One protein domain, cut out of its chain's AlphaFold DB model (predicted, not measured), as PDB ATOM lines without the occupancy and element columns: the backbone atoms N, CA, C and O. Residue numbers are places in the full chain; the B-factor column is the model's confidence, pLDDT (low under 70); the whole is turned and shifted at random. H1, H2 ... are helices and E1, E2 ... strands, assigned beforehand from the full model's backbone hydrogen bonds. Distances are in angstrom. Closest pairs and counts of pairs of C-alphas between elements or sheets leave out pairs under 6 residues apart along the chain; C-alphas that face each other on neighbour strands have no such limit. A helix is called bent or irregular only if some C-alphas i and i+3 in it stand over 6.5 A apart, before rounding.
ATOM      1  N   ASP A  67      -7.752 -33.246  48.684       81.31
ATOM      2  CA  ASP A  67      -6.799 -33.806  47.722       81.31
ATOM      3  C   ASP A  67      -6.404 -35.237  48.142       81.31
ATOM      4  O   ASP A  67      -6.011 -35.437  49.302       81.31
ATOM      5  N   PRO A  68      -6.480 -36.232  47.236       80.00
ATOM      6  CA  PRO A  68      -6.121 -37.616  47.537       80.00
ATOM      7  C   PRO A  68      -4.680 -37.800  48.046       80.00
ATOM      8  O   PRO A  68      -4.433 -38.737  48.800       80.00
ATOM      9  N   SER A  69      -3.740 -36.910  47.701       76.31
ATOM     10  CA  SER A  69      -2.342 -36.967  48.169       76.31
ATOM     11  C   SER A  69      -2.175 -36.742  49.679       76.31
ATOM     12  O   SER A  69      -1.166 -37.142  50.256       76.31
ATOM     13  N   ASN A  70      -3.177 -36.153  50.340       71.25
ATOM     14  CA  ASN A  70      -3.141 -35.812  51.765       71.25
ATOM     15  C   ASN A  70      -3.832 -36.850  52.668       71.25
ATOM     16  O   ASN A  70      -4.007 -36.602  53.863       71.25
ATOM     17  N   LEU A  71      -4.262 -37.991  52.120       73.88
ATOM     18  CA  LEU A  71      -5.091 -38.967  52.830       73.88
ATOM     19  C   LEU A  71      -4.444 -40.355  52.917       73.88
ATOM     20  O   LEU A  71      -3.609 -40.743  52.105       73.88
ATOM     21  N   SER A  72      -4.834 -41.115  53.945       70.94
ATOM     22  CA  SER A  72      -4.335 -42.476  54.174       70.94
ATOM     23  C   SER A  72      -4.895 -43.455  53.126       70.94
ATOM     24  O   SER A  72      -6.098 -43.426  52.879       70.94
ATOM     25  N   PRO A  73      -4.082 -44.375  52.569       69.12
ATOM     26  CA  PRO A  73      -4.511 -45.312  51.520       69.12
ATOM     27  C   PRO A  73      -5.452 -46.438  51.999       69.12
ATOM     28  O   PRO A  73      -5.860 -47.287  51.207       69.12
ATOM     29  N   VAL A  74      -5.797 -46.489  53.288       72.12
ATOM     30  CA  VAL A  74      -6.680 -47.524  53.854       72.12
ATOM     31  C   VAL A  74      -8.141 -47.222  53.494       72.12
ATOM     32  O   VAL A  74      -8.593 -46.095  53.666       72.12
ATOM     33  N   ASP A  75      -8.884 -48.222  52.998       77.75
ATOM     34  CA  ASP A  75     -10.293 -48.104  52.562       77.75
ATOM     35  C   ASP A  75     -10.537 -47.012  51.489       77.75
ATOM     36  O   ASP A  75     -11.568 -46.331  51.483       77.75
ATOM     37  N   THR A  76      -9.584 -46.852  50.561       85.44
ATOM     38  CA  THR A  76      -9.685 -45.933  49.414       85.44
ATOM     39  C   THR A  76     -10.222 -46.644  48.172       85.44
ATOM     40  O   THR A  76      -9.714 -47.690  47.770       85.44
ATOM     41  N   PHE A  77     -11.226 -46.044  47.538       89.62
ATOM     42  CA  PHE A  77     -11.836 -46.507  46.297       89.62
ATOM     43  C   PHE A  77     -11.680 -45.455  45.204       89.62
ATOM     44  O   PHE A  77     -11.770 -44.261  45.477       89.62
ATOM     45  N   ARG A  78     -11.497 -45.887  43.957       89.06
ATOM     46  CA  ARG A  78     -11.432 -45.007  42.787       89.06
ATOM     47  C   ARG A  78     -12.639 -45.241  41.891       89.06
ATOM     48  O   ARG A  78     -12.933 -46.378  41.528       89.06
ATOM     49  N   VAL A  79     -13.339 -44.172  41.537       89.25
ATOM     50  CA  VAL A  79     -14.477 -44.215  40.620       89.25
ATOM     51  C   VAL A  79     -13.975 -43.790  39.257       89.25
ATOM     52  O   VAL A  79     -13.570 -42.644  39.100       89.25
ATOM     53  N   ALA A  80     -14.007 -44.710  38.301       86.88
ATOM     54  CA  ALA A  80     -13.545 -44.497  36.938       86.88
ATOM     55  C   ALA A  80     -14.695 -44.592  35.932       86.88
ATOM     56  O   ALA A  80     -15.736 -45.202  36.203       86.88
ATOM     57  N   TRP A  81     -14.506 -43.997  34.753       84.56
ATOM     58  CA  TRP A  81     -15.440 -44.153  33.633       84.56
ATOM     59  C   TRP A  81     -15.464 -45.599  33.126       84.56
ATOM     60  O   TRP A  81     -16.536 -46.175  32.940       84.56
ATOM     61  N   GLU A  82     -14.282 -46.205  32.995       80.69
ATOM     62  CA  GLU A  82     -14.085 -47.600  32.608       80.69
ATOM     63  C   GLU A  82     -13.237 -48.319  33.666       80.69
ATOM     64  O   GLU A  82     -12.217 -47.812  34.120       80.69
ATOM     65  N   VAL A  83     -13.668 -49.511  34.092       74.75
ATOM     66  CA  VAL A  83     -13.021 -50.267  35.191       74.75
ATOM     67  C   VAL A  83     -11.863 -51.146  34.687       74.75
ATOM     68  O   VAL A  83     -11.172 -51.769  35.486       74.75
ATOM     69  N   ALA A  84     -11.638 -51.209  33.370       66.44
ATOM     70  CA  ALA A  84     -10.678 -52.122  32.741       66.44
ATOM     71  C   ALA A  84      -9.209 -51.857  33.134       66.44
ATOM     72  O   ALA A  84      -8.415 -52.795  33.138       66.44
ATOM     73  N   ASP A  85      -8.881 -50.625  33.534       56.50
ATOM     74  CA  ASP A  85      -7.503 -50.170  33.767       56.50
ATOM     75  C   ASP A  85      -7.129 -50.025  35.258       56.50
ATOM     76  O   ASP A  85      -6.042 -49.554  35.595       56.50
ATOM     77  N   GLY A  86      -8.022 -50.409  36.180       64.69
ATOM     78  CA  GLY A  86      -7.857 -50.203  37.623       64.69
ATOM     79  C   GLY A  86      -7.651 -51.483  38.437       64.69
ATOM     80  O   GLY A  86      -7.901 -52.596  37.978       64.69
ATOM     81  N   ASN A  87      -7.233 -51.334  39.699       74.88
ATOM     82  CA  ASN A  87      -7.188 -52.457  40.639       74.88
ATOM     83  C   ASN A  87      -8.628 -52.970  40.890       74.88
ATOM     84  O   ASN A  87      -9.450 -52.194  41.398       74.88
ATOM     85  N   PRO A  88      -8.944 -54.243  40.579       74.88
ATOM     86  CA  PRO A  88     -10.303 -54.785  40.661       74.88
ATOM     87  C   PRO A  88     -10.892 -54.774  42.080       74.88
ATOM     88  O   PRO A  88     -12.114 -54.767  42.225       74.88
ATOM     89  N   ASP A  89     -10.051 -54.709  43.116       76.88
ATOM     90  CA  ASP A  89     -10.485 -54.698  44.518       76.88
ATOM     91  C   ASP A  89     -10.795 -53.291  45.062       76.88
ATOM     92  O   ASP A  89     -11.332 -53.158  46.162       76.88
ATOM     93  N   SER A  90     -10.493 -52.226  44.306       81.62
ATOM     94  CA  SER A  90     -10.684 -50.827  44.742       81.62
ATOM     95  C   SER A  90     -11.223 -49.882  43.661       81.62
ATOM     96  O   SER A  90     -11.555 -48.739  43.973       81.62
ATOM     97  N   THR A  91     -11.379 -50.337  42.414       87.88
ATOM     98  CA  THR A  91     -11.882 -49.514  41.301       87.88
ATOM     99  C   THR A  91     -13.311 -49.895  40.936       87.88
ATOM    100  O   THR A  91     -13.608 -51.063  40.689       87.88
ATOM    101  N   LEU A  92     -14.206 -48.912  40.880       91.62
ATOM    102  CA  LEU A  92     -15.614 -49.085  40.527       91.62
ATOM    103  C   LEU A  92     -16.058 -48.061  39.482       91.62
ATOM    104  O   LEU A  92     -15.400 -47.044  39.290       91.62
ATOM    105  N   ASN A  93     -17.193 -48.301  38.828       89.56
ATOM    106  CA  ASN A  93     -17.789 -47.313  37.928       89.56
ATOM    107  C   ASN A  93     -18.856 -46.445  38.609       89.56
ATOM    108  O   ASN A  93     -19.371 -46.759  39.687       89.56
ATOM    109  N   LEU A  94     -19.228 -45.347  37.948       87.38
ATOM    110  CA  LEU A  94     -20.241 -44.414  38.442       87.38
ATOM    111  C   LEU A  94     -21.602 -45.085  38.757       87.38
ATOM    112  O   LEU A  94     -22.129 -44.836  39.842       87.38
ATOM    113  N   PRO A  95     -22.160 -45.998  37.929       87.50
ATOM    114  CA  PRO A  95     -23.369 -46.750  38.286       87.50
ATOM    115  C   PRO A  95     -23.252 -47.560  39.579       87.50
ATOM    116  O   PRO A  95     -24.211 -47.628  40.348       87.50
ATOM    117  N   ARG A  96     -22.086 -48.166  39.855       89.44
ATOM    118  CA  ARG A  96     -21.838 -48.885  41.113       89.44
ATOM    119  C   ARG A  96     -21.848 -47.932  42.306       89.44
ATOM    120  O   ARG A  96     -22.430 -48.285  43.331       89.44
ATOM    121  N   LEU A  97     -21.274 -46.734  42.166       87.44
ATOM    122  CA  LEU A  97     -21.311 -45.697  43.203       87.44
ATOM    123  C   LEU A  97     -22.752 -45.238  43.471       87.44
ATOM    124  O   LEU A  97     -23.188 -45.230  44.619       87.44
ATOM    125  N   VAL A  98     -23.510 -44.928  42.416       85.38
ATOM    126  CA  VAL A  98     -24.914 -44.492  42.515       85.38
ATOM    127  C   VAL A  98     -25.788 -45.584  43.141       85.38
ATOM    128  O   VAL A  98     -26.574 -45.302  44.041       85.38
ATOM    129  N   ALA A  99     -25.601 -46.852  42.759       83.94
ATOM    130  CA  ALA A  99     -26.305 -47.978  43.376       83.94
ATOM    131  C   ALA A  99     -25.961 -48.136  44.871       83.94
ATOM    132  O   ALA A  99     -26.847 -48.397  45.686       83.94
ATOM    133  N   ALA A 100     -24.695 -47.933  45.249       84.44
ATOM    134  CA  ALA A 100     -24.244 -47.986  46.641       84.44
ATOM    135  C   ALA A 100     -24.807 -46.835  47.501       84.44
ATOM    136  O   ALA A 100     -24.917 -46.968  48.721       84.44
ATOM    137  N   MET A 101     -25.202 -45.720  46.878       80.56
ATOM    138  CA  MET A 101     -25.876 -44.598  47.544       80.56
ATOM    139  C   MET A 101     -27.364 -44.844  47.828       80.56
ATOM    140  O   MET A 101     -27.999 -44.046  48.517       80.56
ATOM    141  N   GLY A 102     -27.945 -45.940  47.327       70.44
ATOM    142  CA  GLY A 102     -29.371 -46.254  47.484       70.44
ATOM    143  C   GLY A 102     -29.852 -46.414  48.927       70.44
ATOM    144  O   GLY A 102     -31.052 -46.379  49.171       70.44
ATOM    145  N   THR A 103     -28.946 -46.542  49.896       66.44
ATOM    146  CA  THR A 103     -29.274 -46.542  51.329       66.44
ATOM    147  C   THR A 103     -29.470 -45.136  51.910       66.44
ATOM    148  O   THR A 103     -30.116 -45.004  52.949       66.44
ATOM    149  N   ALA A 104     -28.947 -44.091  51.257       63.94
ATOM    150  CA  ALA A 104     -29.020 -42.690  51.685       63.94
ATOM    151  C   ALA A 104     -30.049 -41.847  50.900       63.94
ATOM    152  O   ALA A 104     -30.297 -40.693  51.254       63.94
ATOM    153  N   LEU A 105     -30.647 -42.412  49.847       76.00
ATOM    154  CA  LEU A 105     -31.593 -41.754  48.941       76.00
ATOM    155  C   LEU A 105     -32.928 -42.503  48.918       76.00
ATOM    156  O   LEU A 105     -32.956 -43.731  48.958       76.00
ATOM    157  N   ASN A 106     -34.048 -41.782  48.833       78.88
ATOM    158  CA  ASN A 106     -35.350 -42.427  48.647       78.88
ATOM    159  C   ASN A 106     -35.536 -42.897  47.183       78.88
ATOM    160  O   ASN A 106     -34.801 -42.491  46.279       78.88
ATOM    161  N   ALA A 107     -36.522 -43.766  46.937       77.56
ATOM    162  CA  ALA A 107     -36.744 -44.364  45.614       77.56
ATOM    163  C   ALA A 107     -37.038 -43.329  44.508       77.56
ATOM    164  O   ALA A 107     -36.686 -43.548  43.352       77.56
ATOM    165  N   GLU A 108     -37.648 -42.197  44.863       79.44
ATOM    166  CA  GLU A 108     -37.985 -41.107  43.939       79.44
ATOM    167  C   GLU A 108     -36.743 -40.286  43.547       79.44
ATOM    168  O   GLU A 108     -36.507 -40.039  42.368       79.44
ATOM    169  N   GLN A 109     -35.887 -39.951  44.516       79.31
ATOM    170  CA  GLN A 109     -34.607 -39.267  44.306       79.31
ATOM    171  C   GLN A 109     -33.635 -40.120  43.491       79.31
ATOM    172  O   GLN A 109     -32.936 -39.605  42.624       79.31
ATOM    173  N   MET A 110     -33.605 -41.429  43.748       80.31
ATOM    174  CA  MET A 110     -32.779 -42.352  42.974       80.31
ATOM    175  C   MET A 110     -33.247 -42.432  41.515       80.31
ATOM    176  O   MET A 110     -32.421 -42.422  40.605       80.31
ATOM    177  N   ALA A 111     -34.564 -42.462  41.276       80.31
ATOM    178  CA  ALA A 111     -35.117 -42.456  39.925       80.31
ATOM    179  C   ALA A 111     -34.800 -41.153  39.165       80.31
ATOM    180  O   ALA A 111     -34.454 -41.216  37.986       80.31
ATOM    181  N   ASP A 112     -34.851 -39.994  39.832       83.56
ATOM    182  CA  ASP A 112     -34.493 -38.691  39.243       83.56
ATOM    183  C   ASP A 112     -32.993 -38.592  38.903       83.56
ATOM    184  O   ASP A 112     -32.633 -38.187  37.797       83.56
ATOM    185  N   ILE A 113     -32.108 -39.042  39.801       83.94
ATOM    186  CA  ILE A 113     -30.653 -39.091  39.562       83.94
ATOM    187  C   ILE A 113     -30.328 -39.999  38.370       83.94
ATOM    188  O   ILE A 113     -29.577 -39.606  37.479       83.94
ATOM    189  N   VAL A 114     -30.917 -41.199  38.317       82.38
ATOM    190  CA  VAL A 114     -30.720 -42.145  37.207       82.38
ATOM    191  C   VAL A 114     -31.250 -41.573  35.891       82.38
ATOM    192  O   VAL A 114     -30.603 -41.722  34.857       82.38
ATOM    193  N   HIS A 115     -32.388 -40.876  35.918       82.88
ATOM    194  CA  HIS A 115     -32.934 -40.204  34.742       82.88
ATOM    195  C   HIS A 115     -32.003 -39.089  34.232       82.88
ATOM    196  O   HIS A 115     -31.744 -39.017  33.031       82.88
ATOM    197  N   LYS A 116     -31.460 -38.252  35.127       84.12
ATOM    198  CA  LYS A 116     -30.543 -37.148  34.778       84.12
ATOM    199  C   LYS A 116     -29.174 -37.620  34.286       84.12
ATOM    200  O   LYS A 116     -28.605 -36.981  33.409       84.12
ATOM    201  N   LEU A 117     -28.670 -38.741  34.803       81.19
ATOM    202  CA  LEU A 117     -27.414 -39.354  34.348       81.19
ATOM    203  C   LEU A 117     -27.538 -40.066  32.986       81.19
ATOM    204  O   LEU A 117     -26.522 -40.390  32.373       81.19
ATOM    205  N   GLY A 118     -28.756 -40.319  32.493       82.62
ATOM    206  CA  GLY A 118     -28.998 -40.824  31.140       82.62
ATOM    207  C   GLY A 118     -28.304 -42.159  30.830       82.62
ATOM    208  O   GLY A 118     -28.396 -43.118  31.595       82.62
ATOM    209  N   GLU A 119     -27.624 -42.239  29.679       72.69
ATOM    210  CA  GLU A 119     -26.899 -43.443  29.228       72.69
ATOM    211  C   GLU A 119     -25.798 -43.881  30.209       72.69
ATOM    212  O   GLU A 119     -25.561 -45.077  30.381       72.69
ATOM    213  N   THR A 120     -25.199 -42.937  30.935       74.38
ATOM    214  CA  THR A 120     -24.152 -43.206  31.926       74.38
ATOM    215  C   THR A 120     -24.653 -44.078  33.077       74.38
ATOM    216  O   THR A 120     -23.903 -44.906  33.586       74.38
ATOM    217  N   ALA A 121     -25.927 -43.952  33.468       69.12
ATOM    218  CA  ALA A 121     -26.537 -44.773  34.517       69.12
ATOM    219  C   ALA A 121     -27.072 -46.130  34.022       69.12
ATOM    220  O   ALA A 121     -27.410 -46.982  34.844       69.12
ATOM    221  N   LYS A 122     -27.148 -46.353  32.700       71.69
ATOM    222  CA  LYS A 122     -27.626 -47.617  32.102       71.69
ATOM    223  C   LYS A 122     -26.540 -48.688  31.991       71.69
ATOM    224  O   LYS A 122     -26.862 -49.854  31.758       71.69
ATOM    225  N   ALA A 123     -25.270 -48.316  32.147       78.06
ATOM    226  CA  ALA A 123     -24.172 -49.271  32.183       78.06
ATOM    227  C   ALA A 123     -24.296 -50.217  33.391       78.06
ATOM    228  O   ALA A 123     -24.783 -49.841  34.461       78.06
ATOM    229  N   ALA A 124     -23.841 -51.463  33.229       80.69
ATOM    230  CA  ALA A 124     -23.851 -52.426  34.324       80.69
ATOM    231  C   ALA A 124     -22.975 -51.909  35.486       80.69
ATOM    232  O   ALA A 124     -21.862 -51.438  35.242       80.69
ATOM    233  N   PRO A 125     -23.426 -51.989  36.749       83.31
ATOM    234  CA  PRO A 125     -22.607 -51.587  37.886       83.31
ATOM    235  C   PRO A 125     -21.443 -52.577  38.059       83.31
ATOM    236  O   PRO A 125     -21.664 -53.763  38.310       83.31
ATOM    237  N   ILE A 126     -20.201 -52.108  37.955       84.31
ATOM    238  CA  ILE A 126     -18.970 -52.923  37.965       84.31
ATOM    239  C   ILE A 126     -18.050 -52.441  39.098       84.31
ATOM    240  O   ILE A 126     -18.006 -51.249  39.396       84.31
ATOM    241  N   GLY A 127     -17.340 -53.378  39.738       85.12
ATOM    242  CA  GLY A 127     -16.409 -53.111  40.840       85.12
ATOM    243  C   GLY A 127     -16.997 -53.322  42.246       85.12
ATOM    244  O   GLY A 127     -18.173 -53.690  42.386       85.12
ATOM    245  N   PRO A 128     -16.183 -53.120  43.298       85.50
ATOM    246  CA  PRO A 128     -16.566 -53.318  44.693       85.50
ATOM    247  C   PRO A 128     -17.539 -52.230  45.177       85.50
ATOM    248  O   PRO A 128     -17.641 -51.149  44.603       85.50
ATOM    249  N   THR A 129     -18.281 -52.518  46.252       86.94
ATOM    250  CA  THR A 129     -19.190 -51.546  46.890       86.94
ATOM    251  C   THR A 129     -18.459 -50.865  48.055       86.94
ATOM    252  O   THR A 129     -18.113 -51.567  49.010       86.94
ATOM    253  N   PRO A 130     -18.225 -49.539  48.017       86.88
ATOM    254  CA  PRO A 130     -17.556 -48.826  49.102       86.88
ATOM    255  C   PRO A 130     -18.368 -48.892  50.400       86.88
ATOM    256  O   PRO A 130     -19.599 -48.825  50.385       86.88
ATOM    257  N   LYS A 131     -17.689 -49.007  51.546       85.88
ATOM    258  CA  LYS A 131     -18.341 -48.910  52.863       85.88
ATOM    259  C   LYS A 131     -18.678 -47.447  53.174       85.88
ATOM    260  O   LYS A 131     -17.992 -46.540  52.710       85.88
ATOM    261  N   ALA A 132     -19.708 -47.203  53.985       81.69
ATOM    262  CA  ALA A 132     -20.001 -45.849  54.462       81.69
ATOM    263  C   ALA A 132     -18.792 -45.278  55.230       81.69
ATOM    264  O   ALA A 132     -18.199 -45.977  56.051       81.69
ATOM    265  N   GLY A 133     -18.424 -44.030  54.945       81.44
ATOM    266  CA  GLY A 133     -17.231 -43.367  55.477       81.44
ATOM    267  C   GLY A 133     -15.935 -43.635  54.703       81.44
ATOM    268  O   GLY A 133     -14.926 -43.015  55.023       81.44
ATOM    269  N   ALA A 134     -15.945 -44.509  53.689       87.56
ATOM    270  CA  ALA A 134     -14.775 -44.763  52.848       87.56
ATOM    271  C   ALA A 134     -14.350 -43.520  52.046       87.56
ATOM    272  O   ALA A 134     -15.161 -42.627  51.767       87.56
ATOM    273  N   ILE A 135     -13.075 -43.494  51.652       89.44
ATOM    274  CA  ILE A 135     -12.510 -42.451  50.793       89.44
ATOM    275  C   ILE A 135     -12.793 -42.833  49.343       89.44
ATOM    276  O   ILE A 135     -12.487 -43.946  48.924       89.44
ATOM    277  N   VAL A 136     -13.392 -41.923  48.577       91.38
ATOM    278  CA  VAL A 136     -13.775 -42.178  47.184       91.38
ATOM    279  C   VAL A 136     -13.155 -41.113  46.290       91.38
ATOM    280  O   VAL A 136     -13.582 -39.962  46.301       91.38
ATOM    281  N   ILE A 137     -12.148 -41.501  45.515       90.44
ATOM    282  CA  ILE A 137     -11.472 -40.652  44.536       90.44
ATOM    283  C   ILE A 137     -12.272 -40.688  43.237       90.44
ATOM    284  O   ILE A 137     -12.530 -41.766  42.700       90.44
ATOM    285  N   LEU A 138     -12.679 -39.525  42.740       92.00
ATOM    286  CA  LEU A 138     -13.425 -39.399  41.492       92.00
ATOM    287  C   LEU A 138     -12.466 -39.142  40.329       92.00
ATOM    288  O   LEU A 138     -11.609 -38.266  40.427       92.00
ATOM    289  N   ASP A 139     -12.632 -39.877  39.230       88.88
ATOM    290  CA  ASP A 139     -11.944 -39.569  37.979       88.88
ATOM    291  C   ASP A 139     -12.466 -38.272  37.334       88.88
ATOM    292  O   ASP A 139     -13.619 -37.874  37.571       88.88
ATOM    293  N   PRO A 140     -11.654 -37.652  36.451       87.06
ATOM    294  CA  PRO A 140     -11.996 -36.401  35.797       87.06
ATOM    295  C   PRO A 140     -13.394 -36.379  35.176       87.06
ATOM    296  O   PRO A 140     -13.747 -37.215  34.346       87.06
ATOM    297  N   GLY A 141     -14.196 -35.383  35.555       85.31
ATOM    298  CA  GLY A 141     -15.552 -35.149  35.057       85.31
ATOM    299  C   GLY A 141     -16.666 -35.847  35.844       85.31
ATOM    300  O   GLY A 141     -17.816 -35.412  35.757       85.31
ATOM    301  N   ILE A 142     -16.368 -36.860  36.665       90.00
ATOM    302  CA  ILE A 142     -17.397 -37.604  37.416       90.00
ATOM    303  C   ILE A 142     -18.046 -36.728  38.492       90.00
ATOM    304  O   ILE A 142     -19.263 -36.777  38.685       90.00
ATOM    305  N   GLY A 143     -17.264 -35.877  39.163       89.44
ATOM    306  CA  GLY A 143     -17.789 -34.919  40.142       89.44
ATOM    307  C   GLY A 143     -18.808 -33.944  39.540       89.44
ATOM    308  O   GLY A 143     -19.789 -33.594  40.196       89.44
ATOM    309  N   ILE A 144     -18.622 -33.562  38.271       90.19
ATOM    310  CA  ILE A 144     -19.532 -32.671  37.537       90.19
ATOM    311  C   ILE A 144     -20.830 -33.398  37.193       90.19
ATOM    312  O   ILE A 144     -21.899 -32.853  37.452       90.19
ATOM    313  N   GLU A 145     -20.769 -34.628  36.675       89.44
ATOM    314  CA  GLU A 145     -21.982 -35.401  36.369       89.44
ATOM    315  C   GLU A 145     -22.787 -35.728  37.637       89.44
ATOM    316  O   GLU A 145     -24.014 -35.618  37.647       89.44
ATOM    317  N   LEU A 146     -22.111 -36.036  38.751       89.19
ATOM    318  CA  LEU A 146     -22.767 -36.185  40.053       89.19
ATOM    319  C   LEU A 146     -23.447 -34.887  40.500       89.19
ATOM    320  O   LEU A 146     -24.530 -34.933  41.083       89.19
ATOM    321  N   GLN A 147     -22.836 -33.731  40.246       91.56
ATOM    322  CA  GLN A 147     -23.422 -32.439  40.591       91.56
ATOM    323  C   GLN A 147     -24.608 -32.081  39.684       91.56
ATOM    324  O   GLN A 147     -25.633 -31.629  40.195       91.56
ATOM    325  N   LEU A 148     -24.508 -32.328  38.374       88.44
ATOM    326  CA  LEU A 148     -25.587 -32.135  37.398       88.44
ATOM    327  C   LEU A 148     -26.797 -33.022  37.706       88.44
ATOM    328  O   LEU A 148     -27.943 -32.578  37.631       88.44
ATOM    329  N   ALA A 149     -26.551 -34.259  38.134       86.94
ATOM    330  CA  ALA A 149     -27.599 -35.176  38.559       86.94
ATOM    331  C   ALA A 149     -28.171 -34.861  39.953       86.94
ATOM    332  O   ALA A 149     -29.172 -35.453  40.347       86.94
ATOM    333  N   GLY A 150     -27.560 -33.945  40.716       86.31
ATOM    334  CA  GLY A 150     -27.946 -33.642  42.099       86.31
ATOM    335  C   GLY A 150     -27.530 -34.709  43.123       86.31
ATOM    336  O   GLY A 150     -28.008 -34.701  44.256       86.31
ATOM    337  N   ALA A 151     -26.633 -35.620  42.745       87.62
ATOM    338  CA  ALA A 151     -26.155 -36.733  43.560       87.62
ATOM    339  C   ALA A 151     -24.909 -36.395  44.404       87.62
ATOM    340  O   ALA A 151     -24.647 -37.082  45.391       87.62
ATOM    341  N   LEU A 152     -24.154 -35.340  44.068       89.62
ATOM    342  CA  LEU A 152     -22.872 -35.030  44.721       89.62
ATOM    343  C   LEU A 152     -22.994 -34.860  46.247       89.62
ATOM    344  O   LEU A 152     -22.242 -35.472  47.000       89.62
ATOM    345  N   ASP A 153     -23.969 -34.086  46.727       87.56
ATOM    346  CA  ASP A 153     -24.147 -33.863  48.169       87.56
ATOM    347  C   ASP A 153     -24.616 -35.121  48.911       87.56
ATOM    348  O   ASP A 153     -24.257 -35.334  50.069       87.56
ATOM    349  N   ALA A 154     -25.399 -35.979  48.254       85.69
ATOM    350  CA  ALA A 154     -25.795 -37.266  48.819       85.69
ATOM    351  C   ALA A 154     -24.593 -38.215  48.931       85.69
ATOM    352  O   ALA A 154     -24.420 -38.863  49.961       85.69
ATOM    353  N   ALA A 155     -23.720 -38.229  47.920       87.81
ATOM    354  CA  ALA A 155     -22.484 -39.001  47.937       87.81
ATOM    355  C   ALA A 155     -21.544 -38.521  49.057       87.81
ATOM    356  O   ALA A 155     -21.020 -39.341  49.807       87.81
ATOM    357  N   ARG A 156     -21.413 -37.202  49.255       89.69
ATOM    358  CA  ARG A 156     -20.589 -36.603  50.325       89.69
ATOM    359  C   ARG A 156     -21.095 -36.878  51.741       89.69
ATOM    360  O   ARG A 156     -20.307 -36.900  52.679       89.69
ATOM    361  N   LYS A 157     -22.402 -37.089  51.927       86.25
ATOM    362  CA  LYS A 157     -22.961 -37.490  53.232       86.25
ATOM    363  C   LYS A 157     -22.589 -38.920  53.615       86.25
ATOM    364  O   LYS A 157     -22.581 -39.241  54.799       86.25
ATOM    365  N   GLN A 158     -22.329 -39.772  52.625       87.00
ATOM    366  CA  GLN A 158     -22.058 -41.192  52.823       87.00
ATOM    367  C   GLN A 158     -20.567 -41.538  52.704       87.00
ATOM    368  O   GLN A 158     -20.131 -42.506  53.325       87.00
ATOM    369  N   TYR A 159     -19.787 -40.754  51.953       90.06
ATOM    370  CA  TYR A 159     -18.382 -41.013  51.630       90.06
ATOM    371  C   TYR A 159     -17.529 -39.742  51.721       90.06
ATOM    372  O   TYR A 159     -18.015 -38.636  51.477       90.06
ATOM    373  N   SER A 160     -16.231 -39.904  51.990       88.81
ATOM    374  CA  SER A 160     -15.253 -38.817  51.885       88.81
ATOM    375  C   SER A 160     -14.782 -38.696  50.434       88.81
ATOM    376  O   SER A 160     -13.834 -39.366  50.019       88.81
ATOM    377  N   LEU A 161     -15.484 -37.885  49.640       91.44
ATOM    378  CA  LEU A 161     -15.160 -37.701  48.223       91.44
ATOM    379  C   LEU A 161     -13.885 -36.879  48.043       91.44
ATOM    380  O   LEU A 161     -13.744 -35.823  48.653       91.44
ATOM    381  N   CYS A 162     -13.008 -37.338  47.159       89.19
ATOM    382  CA  CYS A 162     -11.757 -36.678  46.812       89.19
ATOM    383  C   CYS A 162     -11.714 -36.414  45.312       89.19
ATOM    384  O   CYS A 162     -12.136 -37.253  44.513       89.19
ATOM    385  N   VAL A 163     -11.180 -35.258  44.941       89.25
ATOM    386  CA  VAL A 163     -10.971 -34.858  43.548       89.25
ATOM    387  C   VAL A 163      -9.509 -34.427  43.417       89.25
ATOM    388  O   VAL A 163      -9.038 -33.681  44.279       89.25
TER     389      VAL A 163
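AT A GLANCE: This is residues 67 to 163 of the 1116 residues of an uncharacterized protein of Sphingomonas sp. R3G8D (UniProt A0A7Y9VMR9). A small sheet of four short parallel strands makes a wall toward one end of the domain, and a cluster of short helices fills the other: H1 lies in the middle, H4 and H5 make a corner beside it near the sheet, H2 lies on the side of H1 away from the sheet, and H3 packs on the beginning of H1. The long stretch of residues 123 to 134 runs back from H3 to the sheet. The printed part has 97 residues, with five named helices and four named strands in the order E1 E2 H1 H2 H3 E3 H4 H5 E4; the sheet's order is E2 E1 E3 E4, and the class is mixed, helices and strands. The whole is compact, with a radius of gyration of the C-alphas of 12.3 A and spans of 35 by 27 by 21 A.

HOW THE PARTS SIT: Start at E1, residues 76 to 80, an inner strand. Its parallel neighbour E2, residues 91 to 93, is an edge strand; look for N 80 and O 92, 2.9 A apart. On to E3, residues 135 to 138, which is parallel to E1 at 20 degrees, with N 77 and O 135 at 2.8 A. E4, residues 160 to 162, is the other edge strand, with N 162 and O 136 at 2.8 A. From edge to edge the strands' lines turn by 89 degrees. H1, residues 94 to 103, only grazes the sheet with its residues 94 to 97. H1 touches H3, residues 119 to 122, where the C-alphas of Pro 95 and Ala 121 are closest, 5.3 A apart. H2, residues 107 to 117, is close to H1 but not clearly touching, with the C-alphas of Gly 102 and Met 110 closest at 6.9 A, at a shallow tilt of 14 degrees, opposite ways. H5, residues 152 to 158, only just touches H1, with 3 pairs of C-alphas within 8 A; the closest are Met 101 and Ala 155, 6.6 A. H4, residues 142 to 148, and H5 touch only at the corner, and only just, with 3 such pairs, the closest Leu 146 and Leu 152, 4.8 A. E3, H4, H5 and E4 form a strand-helix-strand unit, two parallel neighbour strands with helices between, and its crossover is right-handed. Every O i to N i+4 pair is within hydrogen-bond range in H2 and H4, against 4 of 6 in H1 and 2 of 3 in H5; H3 is too short for one.

IN THESE COORDINATES: Find C-alpha 76 at (-9.685, -45.933, 49.414), where E1 begins its 13.1 A; E2 follows with 7.1 A. H1 runs 15.9 A from C-alpha 94 at (-20.241, -44.414, 38.442) and is irregular, C-alphas 100 and 103 being 7.0 A apart. H2 measures 15.5 A, H3 5.1 A, E3 9.8 A, H4 9.8 A and H5 10.2 A. E4, 6.5 A, ends at C-alpha 162, (-11.757, -36.678, 46.812).

THE WHOLE: The two C-alphas farthest apart are those of Ser 69 and Glu 108, 36.1 A. The printed part has no cut, and its link from H3 to E3 is long, with 12 residues. The mean pLDDT of the printed part is 82.6; look for values under 70 at residues 73, 84 to 86, 103 to 104 and 121.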